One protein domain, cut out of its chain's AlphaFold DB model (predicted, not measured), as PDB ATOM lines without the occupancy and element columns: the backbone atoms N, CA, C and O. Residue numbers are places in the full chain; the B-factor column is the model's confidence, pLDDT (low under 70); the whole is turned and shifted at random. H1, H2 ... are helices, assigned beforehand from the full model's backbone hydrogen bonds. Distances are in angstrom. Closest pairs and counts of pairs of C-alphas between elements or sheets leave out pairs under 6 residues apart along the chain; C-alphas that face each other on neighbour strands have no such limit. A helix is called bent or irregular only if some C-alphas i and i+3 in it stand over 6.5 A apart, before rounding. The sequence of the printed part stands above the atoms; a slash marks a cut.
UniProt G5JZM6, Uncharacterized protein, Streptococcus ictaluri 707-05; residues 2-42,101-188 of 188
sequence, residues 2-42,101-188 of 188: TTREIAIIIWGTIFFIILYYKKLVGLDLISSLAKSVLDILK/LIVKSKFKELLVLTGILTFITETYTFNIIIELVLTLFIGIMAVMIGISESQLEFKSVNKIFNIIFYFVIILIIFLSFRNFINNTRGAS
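Overview. This is residues 2 to 42 and 101 to 188 of the 188 residues of an uncharacterized protein of Streptococcus ictaluri 707-05 (UniProt G5JZM6). H5 and H4 make a long helical hairpin, with one end of H1 packed on H4 and one end of H3 on H5, while H2 and residues 101 to 116 of H3 stick out. The 129 printed residues include five named helices, H1 to H5 in order: all helix. The whole is loose, radius of gyration of the C-alphas 18.5 A, spanning 57 by 42 by 38 A.

Along the chain. H5, residues 152 to 185, is 49.7 A long, ending at C-alpha (106.893, 125.350, 97.478). H4 is residues 128 to 150, H3 101 to 123, H2 27 to 41, H1 3 to 21, beginning at C-alpha (125.578, 125.863, 84.647). H3 and H5 are irregular: C-alphas 105 and 108, and 153 and 156, are 7.9 A apart.

Arrangement. H5 touches H4 at a shallow tilt of 28 degrees, opposite ways; closest C-alphas Ser 148 and Phe 154, 4.9 A. H3 touches H5 with residues 117 to 121 alone; closest C-alphas Thr 121 and Ser 176, 5.4 A. H1 touches H4 with residues 3 to 11 alone; closest C-alphas Ala 7 and Leu 132, 4.9 A. O i to N i+4 pairs are within hydrogen-bond range throughout H1, H2 and H4, 15 of 19 in H3, 28 of 30 in H5.

Size, cuts and confidence. Residues 43 to 100 are cut out, a gap of 24.6 A between C-alphas 42 and 101. Links printed whole are tight. pLDDT is under 70 in 43 residues, among them 101 to 120.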
ATOM      1  N   THR A   2     126.578 129.898  87.223       80.44
ATOM      2  CA  THR A   2     125.471 129.000  86.871       80.44
ATOM      3  C   THR A   2     125.915 128.010  85.794       80.44
ATOM      4  O   THR A   2     126.899 128.236  85.084       80.44
ATOM      5  N   THR A   3     125.229 126.873  85.667       83.81
ATOM      6  CA  THR A   3     125.578 125.863  84.647       83.81
ATOM      7  C   THR A   3     125.447 126.415  83.226       83.81
ATOM      8  O   THR A   3     126.215 126.017  82.351       83.81
ATOM      9  N   ARG A   4     124.554 127.391  83.006       82.12
ATOM     10  CA  ARG A   4     124.443 128.115  81.736       82.12
ATOM     11  C   ARG A   4     125.668 128.974  81.446       82.12
ATOM     12  O   ARG A   4     126.207 128.897  80.349       82.12
ATOM     13  N   GLU A   5     126.150 129.744  82.419       79.94
ATOM     14  CA  GLU A   5     127.369 130.547  82.249       79.94
ATOM     15  C   GLU A   5     128.574 129.673  81.891       79.94
ATOM     16  O   GLU A   5     129.365 130.020  81.012       79.94
ATOM     17  N   ILE A   6     128.692 128.512  82.541       84.38
ATOM     18  CA  ILE A   6     129.747 127.537  82.248       84.38
ATOM     19  C   ILE A   6     129.612 127.031  80.803       84.38
ATOM     20  O   ILE A   6     130.601 127.013  80.072       84.38
ATOM     21  N   ALA A   7     128.399 126.683  80.359       84.88
ATOM     22  CA  ALA A   7     128.150 126.249  78.984       84.88
ATOM     23  C   ALA A   7     128.477 127.340  77.945       84.88
ATOM     24  O   ALA A   7     129.103 127.044  76.924       84.88
ATOM     25  N   ILE A   8     128.116 128.599  78.219       84.62
ATOM     26  CA  ILE A   8     128.433 129.756  77.365       84.62
ATOM     27  C   ILE A   8     129.947 129.942  77.247       84.62
ATOM     28  O   ILE A   8     130.452 130.133  76.144       84.62
ATOM     29  N   ILE A   9     130.685 129.854  78.354       85.75
ATOM     30  CA  ILE A   9     132.144 130.020  78.339       85.75
ATOM     31  C   ILE A   9     132.824 128.878  77.592       85.75
ATOM     32  O   ILE A   9     133.734 129.140  76.804       85.75
ATOM     33  N   ILE A  10     132.384 127.632  77.789       87.62
ATOM     34  CA  ILE A  10     132.928 126.472  77.071       87.62
ATOM     35  C   ILE A  10     132.779 126.681  75.562       87.62
ATOM     36  O   ILE A  10     133.774 126.658  74.834       87.62
ATOM     37  N   TRP A  11     131.562 126.955  75.087       87.81
ATOM     38  CA  TRP A  11     131.315 127.142  73.657       87.81
ATOM     39  C   TRP A  11     131.955 128.404  73.093       87.81
ATOM     40  O   TRP A  11     132.501 128.360  71.992       87.81
ATOM     41  N   GLY A  12     131.956 129.504  73.847       82.12
ATOM     42  CA  GLY A  12     132.647 130.733  73.466       82.12
ATOM     43  C   GLY A  12     134.144 130.498  73.272       82.12
ATOM     44  O   GLY A  12     134.704 130.888  72.250       82.12
ATOM     45  N   THR A  13     134.782 129.780  74.196       82.56
ATOM     46  CA  THR A  13     136.210 129.443  74.106       82.56
ATOM     47  C   THR A  13     136.494 128.557  72.892       82.56
ATOM     48  O   THR A  13     137.399 128.861  72.117       82.56
ATOM     49  N   ILE A  14     135.689 127.511  72.667       85.50
ATOM     50  CA  ILE A  14     135.810 126.638  71.485       85.50
ATOM     51  C   ILE A  14     135.669 127.452  70.191       85.50
ATOM     52  O   ILE A  14     136.472 127.300  69.271       85.50
ATOM     53  N   PHE A  15     134.685 128.348  70.128       81.94
ATOM     54  CA  PHE A  15     134.454 129.207  68.972       81.94
ATOM     55  C   PHE A  15     135.657 130.115  68.680       81.94
ATOM     56  O   PHE A  15     136.118 130.175  67.538       81.94
ATOM     57  N   PHE A  16     136.229 130.756  69.704       77.75
ATOM     58  CA  PHE A  16     137.437 131.569  69.550       77.75
ATOM     59  C   PHE A  16     138.652 130.748  69.107       77.75
ATOM     60  O   PHE A  16     139.398 131.200  68.239       77.75
ATOM     61  N   ILE A  17     138.830 129.531  69.632       82.19
ATOM     62  CA  ILE A  17     139.902 128.621  69.199       82.19
ATOM     63  C   ILE A  17     139.750 128.280  67.711       82.19
ATOM     64  O   ILE A  17     140.724 128.356  66.963       82.19
ATOM     65  N   ILE A  18     138.535 127.958  67.255       82.19
ATOM     66  CA  ILE A  18     138.256 127.660  65.840       82.19
ATOM     67  C   ILE A  18     138.569 128.871  64.957       82.19
ATOM     68  O   ILE A  18     139.214 128.728  63.914       82.19
ATOM     69  N   LEU A  19     138.133 130.064  65.367       77.69
ATOM     70  CA  LEU A  19     138.383 131.306  64.638       77.69
ATOM     71  C   LEU A  19     139.876 131.639  64.539       77.69
ATOM     72  O   LEU A  19     140.343 132.043  63.469       77.69
ATOM     73  N   TYR A  20     140.618 131.434  65.629       76.25
ATOM     74  CA  TYR A  20     142.066 131.608  65.672       76.25
ATOM     75  C   TYR A  20     142.775 130.605  64.755       76.25
ATOM     76  O   TYR A  20     143.591 130.995  63.921       76.25
ATOM     77  N   TYR A  21     142.411 129.319  64.832       79.00
ATOM     78  CA  TYR A  21     143.012 128.263  64.013       79.00
ATOM     79  C   TYR A  21     142.758 128.469  62.515       79.00
ATOM     80  O   TYR A  21     143.656 128.289  61.694       79.00
ATOM     81  N   LYS A  22     141.553 128.917  62.144       78.38
ATOM     82  CA  LYS A  22     141.223 129.256  60.753       78.38
ATOM     83  C   LYS A  22     141.833 130.580  60.275       78.38
ATOM     84  O   LYS A  22     141.591 130.956  59.133       78.38
ATOM     85  N   LYS A  23     142.595 131.292  61.122       70.06
ATOM     86  CA  LYS A  23     143.137 132.640  60.858       70.06
ATOM     87  C   LYS A  23     142.073 133.638  60.376       70.06
ATOM     88  O   LYS A  23     142.393 134.616  59.710       70.06
ATOM     89  N   LEU A  24     140.805 133.393  60.713       62.62
ATOM     90  CA  LEU A  24     139.682 134.259  60.339       62.62
ATOM     91  C   LEU A  24     139.649 135.523  61.202       62.62
ATOM     92  O   LEU A  24     139.108 136.544  60.792       62.62
ATOM     93  N   VAL A  25     140.249 135.460  62.392       58.78
ATOM     94  CA  VAL A  25     140.409 136.598  63.294       58.78
ATOM     95  C   VAL A  25     141.868 137.027  63.273       58.78
ATOM     96  O   VAL A  25     142.714 136.458  63.959       58.78
ATOM     97  N   GLY A  26     142.161 138.035  62.457       60.62
ATOM     98  CA  GLY A  26     143.396 138.800  62.580       60.62
ATOM     99  C   GLY A  26     143.333 139.748  63.781       60.62
ATOM    100  O   GLY A  26     142.249 140.155  64.208       60.62
ATOM    101  N   LEU A  27     144.501 140.154  64.288       62.03
ATOM    102  CA  LEU A  27     144.637 141.234  65.280       62.03
ATOM    103  C   LEU A  27     143.863 142.501  64.867       62.03
ATOM    104  O   LEU A  27     143.330 143.202  65.725       62.03
ATOM    105  N   ASP A  28     143.720 142.739  63.564       64.31
ATOM    106  CA  ASP A  28     142.972 143.862  62.998       64.31
ATOM    107  C   ASP A  28     141.469 143.821  63.300       64.31
ATOM    108  O   ASP A  28     140.860 144.870  63.496       64.31
ATOM    109  N   LEU A  29     140.865 142.632  63.392       65.19
ATOM    110  CA  LEU A  29     139.432 142.462  63.667       65.19
ATOM    111  C   LEU A  29     139.129 142.698  65.155       65.19
ATOM    112  O   LEU A  29     138.147 143.341  65.515       65.19
ATOM    113  N   ILE A  30     140.032 142.258  66.032       65.44
ATOM    114  CA  ILE A  30     139.968 142.558  67.469       65.44
ATOM    115  C   ILE A  30     140.212 144.054  67.701       65.44
ATOM    116  O   ILE A  30     139.485 144.695  68.455       65.44
ATOM    117  N   SER A  31     141.202 144.625  67.010       61.84
ATOM    118  CA  SER A  31     141.526 146.053  67.064       61.84
ATOM    119  C   SER A  31     140.372 146.924  66.558       61.84
ATOM    120  O   SER A  31     140.055 147.940  67.176       61.84
ATOM    121  N   SER A  32     139.688 146.527  65.482       61.25
ATOM    122  CA  SER A  32     138.538 147.263  64.944       61.25
ATOM    123  C   SER A  32     137.303 147.169  65.844       61.25
ATOM    124  O   SER A  32     136.628 148.181  66.048       61.25
ATOM    125  N   LEU A  33     137.042 146.010  66.458       63.16
ATOM    126  CA  LEU A  33     135.998 145.855  67.476       63.16
ATOM    127  C   LEU A  33     136.300 146.704  68.715       63.16
ATOM    128  O   LEU A  33     135.434 147.447  69.173       63.16
ATOM    129  N   ALA A  34     137.538 146.664  69.214       65.81
ATOM    130  CA  ALA A  34     137.968 147.478  70.347       65.81
ATOM    131  C   ALA A  34     137.845 148.979  70.044       65.81
ATOM    132  O   ALA A  34     137.308 149.727  70.860       65.81
ATOM    133  N   LYS A  35     138.263 149.423  68.851       70.38
ATOM    134  CA  LYS A  35     138.063 150.806  68.389       70.38
ATOM    135  C   LYS A  35     136.585 151.176  68.320       70.38
ATOM    136  O   LYS A  35     136.216 152.226  68.828       70.38
ATOM    137  N   SER A  36     135.735 150.298  67.788       61.94
ATOM    138  CA  SER A  36     134.289 150.539  67.706       61.94
ATOM    139  C   SER A  36     133.664 150.705  69.094       61.94
ATOM    140  O   SER A  36     132.899 151.639  69.317       61.94
ATOM    141  N   VAL A  37     134.043 149.860  70.059       63.84
ATOM    142  CA  VAL A  37     133.617 149.994  71.462       63.84
ATOM    143  C   VAL A  37     134.121 151.309  72.065       63.84
ATOM    144  O   VAL A  37     133.351 152.028  72.698       63.84
ATOM    145  N   LEU A  38     135.386 151.671  71.834       69.50
ATOM    146  CA  LEU A  38     135.966 152.931  72.310       69.50
ATOM    147  C   LEU A  38     135.289 154.165  71.701       69.50
ATOM    148  O   LEU A  38     135.101 155.165  72.391       69.50
ATOM    149  N   ASP A  39     134.894 154.113  70.435       67.88
ATOM    150  CA  ASP A  39     134.197 155.214  69.772       67.88
ATOM    151  C   ASP A  39     132.764 155.375  70.294       67.88
ATOM    152  O   ASP A  39     132.286 156.500  70.468       67.88
ATOM    153  N   ILE A  40     132.105 154.269  70.646       63.62
ATOM    154  CA  ILE A  40     130.816 154.299  71.347       63.62
ATOM    155  C   ILE A  40     130.994 154.878  72.753       63.62
ATOM    156  O   ILE A  40     130.220 155.754  73.132       63.62
ATOM    157  N   LEU A  41     132.036 154.475  73.488       67.12
ATOM    158  CA  LEU A  41     132.363 155.008  74.819       67.12
ATOM    159  C   LEU A  41     132.625 156.522  74.804       67.12
ATOM    160  O   LEU A  41     132.290 157.239  75.748       67.12
ATOM    161  N   LYS A  42     133.188 157.041  73.708       71.19
ATOM    162  CA  LYS A  42     133.407 158.482  73.516       71.19
ATOM    163  C   LYS A  42     132.119 159.256  73.235       71.19
ATOM    164  O   LYS A  42     132.142 160.484  73.367       71.19
ATOM    165  N   LEU A 101     110.094 158.626  70.835       49.69
ATOM    166  CA  LEU A 101     108.954 157.718  70.635       49.69
ATOM    167  C   LEU A 101     109.178 156.328  71.256       49.69
ATOM    168  O   LEU A 101     108.228 155.708  71.735       49.69
ATOM    169  N   ILE A 102     110.427 155.855  71.298       47.50
ATOM    170  CA  ILE A 102     110.779 154.507  71.779       47.50
ATOM    171  C   ILE A 102     110.859 154.484  73.312       47.50
ATOM    172  O   ILE A 102     110.294 153.600  73.958       47.50
ATOM    173  N   VAL A 103     111.501 155.494  73.910       50.34
ATOM    174  CA  VAL A 103     111.700 155.573  75.369       50.34
ATOM    175  C   VAL A 103     110.382 155.832  76.105       50.34
ATOM    176  O   VAL A 103     110.140 155.273  77.170       50.34
ATOM    177  N   LYS A 104     109.486 156.639  75.530       49.03
ATOM    178  CA  LYS A 104     108.255 157.053  76.216       49.03
ATOM    179  C   LYS A 104     107.160 155.980  76.221       49.03
ATOM    180  O   LYS A 104     106.296 156.026  77.088       49.03
ATOM    181  N   SER A 105     107.196 155.030  75.279       45.91
ATOM    182  CA  SER A 105     106.134 154.026  75.107       45.91
ATOM    183  C   SER A 105     106.504 152.615  75.568       45.91
ATOM    184  O   SER A 105     105.612 151.891  75.988       45.91
ATOM    185  N   LYS A 106     107.784 152.206  75.528       42.81
ATOM    186  CA  LYS A 106     108.164 150.795  75.769       42.81
ATOM    187  C   LYS A 106     109.155 150.554  76.906       42.81
ATOM    188  O   LYS A 106     109.404 149.407  77.260       42.81
ATOM    189  N   PHE A 107     109.722 151.601  77.500       42.81
ATOM    190  CA  PHE A 107     110.854 151.461  78.423       42.81
ATOM    191  C   PHE A 107     110.490 150.766  79.743       42.81
ATOM    192  O   PHE A 107     111.221 149.892  80.201       42.81
ATOM    193  N   LYS A 108     109.335 151.102  80.333       44.62
ATOM    194  CA  LYS A 108     108.890 150.533  81.616       44.62
ATOM    195  C   LYS A 108     108.441 149.072  81.488       44.62
ATOM    196  O   LYS A 108     108.742 148.264  82.358       44.62
ATOM    197  N   GLU A 109     107.763 148.733  80.392       43.31
ATOM    198  CA  GLU A 109     107.277 147.373  80.121       43.31
ATOM    199  C   GLU A 109     108.409 146.427  79.719       43.31
ATOM    200  O   GLU A 109     108.458 145.295  80.198       43.31
ATOM    201  N   LEU A 110     109.362 146.904  78.908       45.84
ATOM    202  CA  LEU A 110     110.539 146.118  78.554       45.84
ATOM    203  C   LEU A 110     111.391 145.840  79.792       45.84
ATOM    204  O   LEU A 110     111.671 144.677  80.046       45.84
ATOM    205  N   LEU A 111     111.753 146.841  80.604       45.28
ATOM    206  CA  LEU A 111     112.692 146.648  81.720       45.28
ATOM    207  C   LEU A 111     112.180 145.722  82.824       45.28
ATOM    208  O   LEU A 111     112.938 144.886  83.308       45.28
ATOM    209  N   VAL A 112     110.918 145.861  83.235       44.78
ATOM    210  CA  VAL A 112     110.400 145.077  84.367       44.78
ATOM    211  C   VAL A 112     110.176 143.626  83.956       44.78
ATOM    212  O   VAL A 112     110.585 142.711  84.668       44.78
ATOM    213  N   LEU A 113     109.575 143.402  82.786       48.91
ATOM    214  CA  LEU A 113     109.215 142.060  82.342       48.91
ATOM    215  C   LEU A 113     110.445 141.289  81.841       48.91
ATOM    216  O   LEU A 113     110.615 140.127  82.201       48.91
ATOM    217  N   THR A 114     111.357 141.939  81.106       56.12
ATOM    218  CA  THR A 114     112.632 141.295  80.736       56.12
ATOM    219  C   THR A 114     113.535 141.094  81.944       56.12
ATOM    220  O   THR A 114     114.085 140.012  82.083       56.12
ATOM    221  N   GLY A 115     113.624 142.054  82.871       50.91
ATOM    222  CA  GLY A 115     114.457 141.924  84.067       50.91
ATOM    223  C   GLY A 115     114.055 140.744  84.954       50.91
ATOM    224  O   GLY A 115     114.911 139.954  85.348       50.91
ATOM    225  N   ILE A 116     112.754 140.572  85.215       55.00
ATOM    226  CA  ILE A 116     112.241 139.440  86.006       55.00
ATOM    227  C   ILE A 116     112.478 138.115  85.274       55.00
ATOM    228  O   ILE A 116     112.941 137.150  85.882       55.00
ATOM    229  N   LEU A 117     112.191 138.054  83.971       60.94
ATOM    230  CA  LEU A 117     112.384 136.834  83.189       60.94
ATOM    231  C   LEU A 117     113.857 136.436  83.100       60.94
ATOM    232  O   LEU A 117     114.169 135.272  83.324       60.94
ATOM    233  N   THR A 118     114.750 137.388  82.833       64.94
ATOM    234  CA  THR A 118     116.197 137.157  82.785       64.94
ATOM    235  C   THR A 118     116.727 136.717  84.143       64.94
ATOM    236  O   THR A 118     117.521 135.786  84.212       64.94
ATOM    237  N   PHE A 119     116.252 137.316  85.237       64.12
ATOM    238  CA  PHE A 119     116.627 136.877  86.578       64.12
ATOM    239  C   PHE A 119     116.225 135.418  86.836       64.12
ATOM    240  O   PHE A 119     117.031 134.629  87.326       64.12
ATOM    241  N   ILE A 120     114.995 135.036  86.479       61.97
ATOM    242  CA  ILE A 120     114.496 133.670  86.682       61.97
ATOM    243  C   ILE A 120     115.250 132.680  85.797       61.97
ATOM    244  O   ILE A 120     115.655 131.621  86.274       61.97
ATOM    245  N   THR A 121     115.471 133.002  84.526       72.62
ATOM    246  CA  THR A 121     116.189 132.090  83.639       72.62
ATOM    247  C   THR A 121     117.638 131.935  84.069       72.62
ATOM    248  O   THR A 121     118.130 130.812  84.035       72.62
ATOM    249  N   GLU A 122     118.336 133.003  84.454       70.06
ATOM    250  CA  GLU A 122     119.731 132.929  84.912       70.06
ATOM    251  C   GLU A 122     119.868 132.208  86.253       70.06
ATOM    252  O   GLU A 122     120.799 131.432  86.430       70.06
ATOM    253  N   THR A 123     118.924 132.389  87.176       68.81
ATOM    254  CA  THR A 123     118.990 131.751  88.501       68.81
ATOM    255  C   THR A 123     118.634 130.261  88.446       68.81
ATOM    256  O   THR A 123     119.226 129.456  89.165       68.81
ATOM    257  N   TYR A 124     117.684 129.872  87.590       69.00
ATOM    258  CA  TYR A 124     117.189 128.496  87.481       69.00
ATOM    259  C   TYR A 124     117.665 127.853  86.183       69.00
ATOM    260  O   TYR A 124     116.940 127.800  85.182       69.00
ATOM    261  N   THR A 125     118.896 127.352  86.226       79.25
ATOM    262  CA  THR A 125     119.541 126.649  85.118       79.25
ATOM    263  C   THR A 125     119.317 125.138  85.175       79.25
ATOM    264  O   THR A 125     118.982 124.564  86.214       79.25
ATOM    265  N   PHE A 126     119.481 124.473  84.034       82.50
ATOM    266  CA  PHE A 126     119.387 123.018  83.923       82.50
ATOM    267  C   PHE A 126     120.702 122.333  84.319       82.50
ATOM    268  O   PHE A 126     121.715 122.973  84.605       82.50
ATOM    269  N   ASN A 127     120.715 120.999  84.299       86.31
ATOM    270  CA  ASN A 127     121.956 120.235  84.406       86.31
ATOM    271  C   ASN A 127     122.937 120.652  83.288       86.31
ATOM    272  O   ASN A 127     122.518 120.939  82.167       86.31
ATOM    273  N   ILE A 128     124.240 120.649  83.581       85.50
ATOM    274  CA  ILE A 128     125.309 121.105  82.686       85.50
ATOM    275  C   ILE A 128     125.261 120.455  81.298       85.50
ATOM    276  O   ILE A 128     125.494 121.133  80.304       85.50
ATOM    277  N   ILE A 129     124.889 119.173  81.204       86.12
ATOM    278  CA  ILE A 129     124.754 118.467  79.918       86.12
ATOM    279  C   ILE A 129     123.647 119.103  79.063       86.12
ATOM    280  O   ILE A 129     123.836 119.335  77.871       86.12
ATOM    281  N   ILE A 130     122.504 119.416  79.676       85.69
ATOM    282  CA  ILE A 130     121.357 120.025  78.992       85.69
ATOM    283  C   ILE A 130     121.695 121.463  78.584       85.69
ATOM    284  O   ILE A 130     121.426 121.849  77.448       85.69
ATOM    285  N   GLU A 131     122.338 122.232  79.467       86.31
ATOM    286  CA  GLU A 131     122.781 123.601  79.161       86.31
ATOM    287  C   GLU A 131     123.813 123.628  78.023       86.31
ATOM    288  O   GLU A 131     123.741 124.502  77.162       86.31
ATOM    289  N   LEU A 132     124.731 122.656  77.946       86.81
ATOM    290  CA  LEU A 132     125.693 122.550  76.843       86.81
ATOM    291  C   LEU A 132     125.008 122.333  75.490       86.81
ATOM    292  O   LEU A 132     125.392 122.975  74.512       86.81
ATOM    293  N   VAL A 133     123.997 121.462  75.433       86.94
ATOM    294  CA  VAL A 133     123.235 121.196  74.203       86.94
ATOM    295  C   VAL A 133     122.376 122.403  73.824       86.94
ATOM    296  O   VAL A 133     122.405 122.832  72.671       86.94
ATOM    297  N   LEU A 134     121.650 122.983  74.785       86.00
ATOM    298  CA  LEU A 134     120.803 124.157  74.556       86.00
ATOM    299  C   LEU A 134     121.622 125.362  74.097       86.00
ATOM    300  O   LEU A 134     121.257 126.003  73.116       86.00
ATOM    301  N   THR A 135     122.743 125.647  74.760       86.06
ATOM    302  CA  THR A 135     123.605 126.787  74.423       86.06
ATOM    303  C   THR A 135     124.183 126.642  73.018       86.06
ATOM    304  O   THR A 135     124.160 127.602  72.248       86.06
ATOM    305  N   LEU A 136     124.635 125.439  72.643       86.00
ATOM    306  CA  LEU A 136     125.095 125.170  71.280       86.00
ATOM    307  C   LEU A 136     123.968 125.365  70.262       86.00
ATOM    308  O   LEU A 136     124.161 126.031  69.247       86.00
ATOM    309  N   PHE A 137     122.796 124.790  70.536       86.75
ATOM    310  CA  PHE A 137     121.643 124.868  69.647       86.75
ATOM    311  C   PHE A 137     121.213 126.324  69.421       86.75
ATOM    312  O   PHE A 137     121.087 126.757  68.279       86.75
ATOM    313  N   ILE A 138     121.077 127.109  70.495       84.88
ATOM    314  CA  ILE A 138     120.775 128.547  70.441       84.88
ATOM    315  C   ILE A 138     121.853 129.297  69.657       84.88
ATOM    316  O   ILE A 138     121.518 130.137  68.824       84.88
ATOM    317  N   GLY A 139     123.132 128.981  69.877       81.75
ATOM    318  CA  GLY A 139     124.246 129.588  69.150       81.75
ATOM    319  C   GLY A 139     124.169 129.347  67.640       81.75
ATOM    320  O   GLY A 139     124.255 130.293  66.861       81.75
ATOM    321  N   ILE A 140     123.933 128.099  67.217       82.62
ATOM    322  CA  ILE A 140     123.760 127.745  65.798       82.62
ATOM    323  C   ILE A 140     122.552 128.481  65.211       82.62
ATOM    324  O   ILE A 140     122.658 129.086  64.145       82.62
ATOM    325  N   MET A 141     121.420 128.475  65.916       82.75
ATOM    326  CA  MET A 141     120.203 129.167  65.488       82.75
ATOM    327  C   MET A 141     120.440 130.668  65.302       82.75
ATOM    328  O   MET A 141     120.043 131.222  64.282       82.75
ATOM    329  N   ALA A 142     121.130 131.317  66.242       80.81
ATOM    330  CA  ALA A 142     121.448 132.739  66.166       80.81
ATOM    331  C   ALA A 142     122.327 133.069  64.949       80.81
ATOM    332  O   ALA A 142     122.061 134.042  64.242       80.81
ATOM    333  N   VAL A 143     123.332 132.235  64.654       79.00
ATOM    334  CA  VAL A 143     124.170 132.395  63.454       79.00
ATOM    335  C   VAL A 143     123.338 132.232  62.180       79.00
ATOM    336  O   VAL A 143     123.443 133.056  61.273       79.00
ATOM    337  N   MET A 144     122.474 131.216  62.113       77.38
ATOM    338  CA  MET A 144     121.606 130.980  60.952       77.38
ATOM    339  C   MET A 144     120.602 132.118  60.735       77.38
ATOM    340  O   MET A 144     120.381 132.531  59.596       77.38
ATOM    341  N   ILE A 145     120.033 132.672  61.811       78.94
ATOM    342  CA  ILE A 145     119.184 133.871  61.760       78.94
ATOM    343  C   ILE A 145     119.983 135.048  61.197       78.94
ATOM    344  O   ILE A 145     119.557 135.647  60.215       78.94
ATOM    345  N   GLY A 146     121.178 135.317  61.732       73.19
ATOM    346  CA  GLY A 146     122.025 136.419  61.265       73.19
ATOM    347  C   GLY A 146     122.391 136.318  59.779       73.19
ATOM    348  O   GLY A 146     122.289 137.300  59.043       73.19
ATOM    349  N   ILE A 147     122.756 135.122  59.306       76.25
ATOM    350  CA  ILE A 147     123.054 134.883  57.884       76.25
ATOM    351  C   ILE A 147     121.792 135.074  57.034       76.25
ATOM    352  O   ILE A 147     121.820 135.801  56.040       76.25
ATOM    353  N   SER A 148     120.677 134.455  57.427       80.94
ATOM    354  CA  SER A 148     119.429 134.489  56.654       80.94
ATOM    355  C   SER A 148     118.739 135.856  56.644       80.94
ATOM    356  O   SER A 148     117.959 136.138  55.738       80.94
ATOM    357  N   GLU A 149     119.030 136.725  57.611       78.50
ATOM    358  CA  GLU A 149     118.576 138.115  57.607       78.50
ATOM    359  C   GLU A 149     119.340 138.968  56.586       78.50
ATOM    360  O   GLU A 149     118.741 139.814  55.923       78.50
ATOM    361  N   SER A 150     120.638 138.709  56.406       74.31
ATOM    362  CA  SER A 150     121.493 139.472  55.488       74.31
ATOM    363  C   SER A 150     121.192 139.245  53.999       74.31
ATOM    364  O   SER A 150     121.561 140.069  53.164       74.31
ATOM    365  N   GLN A 151     120.511 138.150  53.650       79.38
ATOM    366  CA  GLN A 151     120.291 137.731  52.268       79.38
ATOM    367  C   GLN A 151     118.793 137.632  51.961       79.38
ATOM    368  O   GLN A 151     118.073 136.822  52.542       79.38
ATOM    369  N   LEU A 152     118.321 138.438  51.001       75.19
ATOM    370  CA  LEU A 152     116.900 138.512  50.625       75.19
ATOM    371  C   LEU A 152     116.320 137.153  50.202       75.19
ATOM    372  O   LEU A 152     115.151 136.874  50.475       75.19
ATOM    373  N   GLU A 153     117.148 136.302  49.600       80.25
ATOM    374  CA  GLU A 153     116.801 134.948  49.152       80.25
ATOM    375  C   GLU A 153     116.395 134.025  50.314       80.25
ATOM    376  O   GLU A 153     115.539 133.155  50.157       80.25
ATOM    377  N   PHE A 154     116.923 134.262  51.519       83.38
ATOM    378  CA  PHE A 154     116.696 133.419  52.694       83.38
ATOM    379  C   PHE A 154     115.643 133.976  53.660       83.38
ATOM    380  O   PHE A 154     115.473 133.463  54.766       83.38
ATOM    381  N   LYS A 155     114.849 134.970  53.246       81.69
ATOM    382  CA  LYS A 155     113.848 135.616  54.114       81.69
ATOM    383  C   LYS A 155     112.800 134.649  54.685       81.69
ATOM    384  O   LYS A 155     112.378 134.805  55.832       81.69
ATOM    385  N   SER A 156     112.374 133.648  53.915       81.88
ATOM    386  CA  SER A 156     111.438 132.612  54.390       81.88
ATOM    387  C   SER A 156     112.088 131.679  55.412       81.88
ATOM    388  O   SER A 156     111.467 131.326  56.412       81.88
ATOM    389  N   VAL A 157     113.361 131.343  55.200       83.56
ATOM    390  CA  VAL A 157     114.172 130.522  56.105       83.56
ATOM    391  C   VAL A 157     114.401 131.262  57.427       83.56
ATOM    392  O   VAL A 157     114.189 130.689  58.493       83.56
ATOM    393  N   ASN A 158     114.683 132.566  57.366       83.56
ATOM    394  CA  ASN A 158     114.802 133.432  58.539       83.56
ATOM    395  C   ASN A 158     113.531 133.419  59.408       83.56
ATOM    396  O   ASN A 158     113.600 133.330  60.632       83.56
ATOM    397  N   LYS A 159     112.340 133.461  58.792       83.62
ATOM    398  CA  LYS A 159     111.073 133.382  59.542       83.62
ATOM    399  C   LYS A 159     110.938 132.062  60.302       83.62
ATOM    400  O   LYS A 159     110.538 132.081  61.461       83.62
ATOM    401  N   ILE A 160     111.280 130.940  59.671       86.56
ATOM    402  CA  ILE A 160     111.203 129.613  60.299       86.56
ATOM    403  C   ILE A 160     112.192 129.517  61.462       86.56
ATOM    404  O   ILE A 160     111.802 129.140  62.566       86.56
ATOM    405  N   PHE A 161     113.448 129.918  61.242       84.19
ATOM    406  CA  PHE A 161     114.463 129.915  62.292       84.19
ATOM    407  C   PHE A 161     114.071 130.812  63.469       84.19
ATOM    408  O   PHE A 161     114.181 130.379  64.613       84.19
ATOM    409  N   ASN A 162     113.525 132.002  63.213       80.88
ATOM    410  CA  ASN A 162     113.009 132.872  64.269       80.88
ATOM    411  C   ASN A 162     111.863 132.230  65.059       80.88
ATOM    412  O   ASN A 162     111.865 132.296  66.284       80.88
ATOM    413  N   ILE A 163     110.897 131.581  64.399       87.31
ATOM    414  CA  ILE A 163     109.783 130.909  65.091       87.31
ATOM    415  C   ILE A 163     110.307 129.813  66.024       87.31
ATOM    416  O   ILE A 163     109.928 129.767  67.195       87.31
ATOM    417  N   ILE A 164     111.205 128.958  65.526       85.25
ATOM    418  CA  ILE A 164     111.814 127.883  66.323       85.25
ATOM    419  C   ILE A 164     112.616 128.479  67.487       85.25
ATOM    420  O   ILE A 164     112.518 128.004  68.617       85.25
ATOM    421  N   PHE A 165     113.373 129.545  67.232       81.25
ATOM    422  CA  PHE A 165     114.171 130.229  68.242       81.25
ATOM    423  C   PHE A 165     113.306 130.808  69.368       81.25
ATOM    424  O   PHE A 165     113.567 130.543  70.542       81.25
ATOM    425  N   TYR A 166     112.226 131.519  69.033       84.25
ATOM    426  CA  TYR A 166     111.290 132.039  70.030       84.25
ATOM    427  C   TYR A 166     110.605 130.922  70.817       84.25
ATOM    428  O   TYR A 166     110.462 131.038  72.032       84.25
ATOM    429  N   PHE A 167     110.231 129.822  70.160       85.69
ATOM    430  CA  PHE A 167     109.639 128.669  70.834       85.69
ATOM    431  C   PHE A 167     110.586 128.061  71.879       85.69
ATOM    432  O   PHE A 167     110.179 127.797  73.011       85.69
ATOM    433  N   VAL A 168     111.868 127.909  71.539       84.69
ATOM    434  CA  VAL A 168     112.902 127.396  72.455       84.69
ATOM    435  C   VAL A 168     113.108 128.338  73.640       84.69
ATOM    436  O   VAL A 168     113.165 127.878  74.779       84.69
ATOM    437  N   ILE A 169     113.156 129.651  73.404       80.81
ATOM    438  CA  ILE A 169     113.266 130.648  74.482       80.81
ATOM    439  C   ILE A 169     112.063 130.567  75.428       80.81
ATOM    440  O   ILE A 169     112.242 130.556  76.646       80.81
ATOM    441  N   ILE A 170     110.845 130.470  74.889       84.62
ATOM    442  CA  ILE A 170     109.622 130.340  75.692       84.62
ATOM    443  C   ILE A 170     109.660 129.060  76.534       84.62
ATOM    444  O   ILE A 170     109.305 129.099  77.711       84.62
ATOM    445  N   LEU A 171     110.130 127.943  75.971       85.38
ATOM    446  CA  LEU A 171     110.297 126.693  76.715       85.38
ATOM    447  C   LEU A 171     111.288 126.834  77.873       85.38
ATOM    448  O   LEU A 171     110.990 126.377  78.976       85.38
ATOM    449  N   ILE A 172     112.436 127.480  77.648       84.62
ATOM    450  CA  ILE A 172     113.431 127.735  78.701       84.62
ATOM    451  C   ILE A 172     112.807 128.572  79.815       84.62
ATOM    452  O   ILE A 172     112.876 128.184  80.977       84.62
ATOM    453  N   ILE A 173     112.135 129.669  79.460       81.38
ATOM    454  CA  ILE A 173     111.441 130.531  80.420       81.38
ATOM    455  C   ILE A 173     110.424 129.729  81.232       81.38
ATOM    456  O   ILE A 173     110.424 129.800  82.458       81.38
ATOM    457  N   PHE A 174     109.574 128.946  80.566       84.00
ATOM    458  CA  PHE A 174     108.535 128.162  81.226       84.00
ATOM    459  C   PHE A 174     109.118 127.137  82.205       84.00
ATOM    460  O   PHE A 174     108.648 127.010  83.336       84.00
ATOM    461  N   LEU A 175     110.164 126.420  81.796       83.88
ATOM    462  CA  LEU A 175     110.818 125.417  82.629       83.88
ATOM    463  C   LEU A 175     111.586 126.045  83.803       83.88
ATOM    464  O   LEU A 175     111.471 125.552  84.927       83.88
ATOM    465  N   SER A 176     112.298 127.154  83.585       80.62
ATOM    466  CA  SER A 176     112.938 127.920  84.662       80.62
ATOM    467  C   SER A 176     111.899 128.459  85.651       80.62
ATOM    468  O   SER A 176     112.099 128.368  86.861       80.62
ATOM    469  N   PHE A 177     110.746 128.928  85.167       79.69
ATOM    470  CA  PHE A 177     109.644 129.389  86.014       79.69
ATOM    471  C   PHE A 177     108.997 128.249  86.814       79.69
ATOM    472  O   PHE A 177     108.690 128.402  87.997       79.69
ATOM    473  N   ARG A 178     108.834 127.070  86.206       82.75
ATOM    474  CA  ARG A 178     108.374 125.865  86.910       82.75
ATOM    475  C   ARG A 178     109.339 125.471  88.030       82.75
ATOM    476  O   ARG A 178     108.889 125.158  89.130       82.75
ATOM    477  N   ASN A 179     110.646 125.507  87.768       78.50
ATOM    478  CA  ASN A 179     111.671 125.217  88.774       78.50
ATOM    479  C   ASN A 179     111.671 126.254  89.904       78.50
ATOM    480  O   ASN A 179     111.769 125.873  91.070       78.50
ATOM    481  N   PHE A 180     111.474 127.535  89.579       75.50
ATOM    482  CA  PHE A 180     111.258 128.593  90.565       75.50
ATOM    483  C   PHE A 180     110.073 128.269  91.485       75.50
ATOM    484  O   PHE A 180     110.252 128.189  92.699       75.50
ATOM    485  N   ILE A 181     108.892 127.977  90.923       79.88
ATOM    486  CA  ILE A 181     107.696 127.641  91.714       79.88
ATOM    487  C   ILE A 181     107.942 126.416  92.603       79.88
ATOM    488  O   ILE A 181     107.615 126.442  93.790       79.88
ATOM    489  N   ASN A 182     108.527 125.349  92.058       80.38
ATOM    490  CA  ASN A 182     108.780 124.125  92.818       80.38
ATOM    491  C   ASN A 182     109.721 124.369  94.006       80.38
ATOM    492  O   ASN A 182     109.428 123.906  95.105       80.38
ATOM    493  N   ASN A 183     110.789 125.150  93.823       76.50
ATOM    494  CA  ASN A 183     111.687 125.508  94.924       76.50
ATOM    495  C   ASN A 183     111.009 126.407  95.963       76.50
ATOM    496  O   ASN A 183     111.246 126.233  97.152       76.50
ATOM    497  N   THR A 184     110.133 127.328  95.551       72.25
ATOM    498  CA  THR A 184     109.378 128.157  96.511       72.25
ATOM    499  C   THR A 184     108.344 127.365  97.314       72.25
ATOM    500  O   THR A 184     108.007 127.763  98.421       72.25
ATOM    501  N   ARG A 185     107.850 126.234  96.789       65.38
ATOM    502  CA  ARG A 185     106.893 125.350  97.478       65.38
ATOM    503  C   ARG A 185     107.555 124.274  98.345       65.38
ATOM    504  O   ARG A 185     106.899 123.772  99.244       65.38
ATOM    505  N   GLY A 186     108.810 123.916  98.069       52.16
ATOM    506  CA  GLY A 186     109.595 122.945  98.847       52.16
ATOM    507  C   GLY A 186     110.352 123.542 100.040       52.16
ATOM    508  O   GLY A 186     111.036 122.810 100.745       52.16
ATOM    509  N   ALA A 187     110.250 124.855 100.258       45.12
ATOM    510  CA  ALA A 187     110.753 125.552 101.439       45.12
ATOM    511  C   ALA A 187     109.639 125.668 102.500       45.12
ATOM    512  O   ALA A 187     109.161 126.764 102.794       45.12
ATOM    513  N   SER A 188     109.200 124.521 103.024       38.78
ATOM    514  CA  SER A 188     108.345 124.393 104.211       38.78
ATOM    515  C   SER A 188     108.886 123.299 105.117       38.78
ATOM    516  O   SER A 188     108.988 122.161 104.602       38.78
TER     517      SER A 188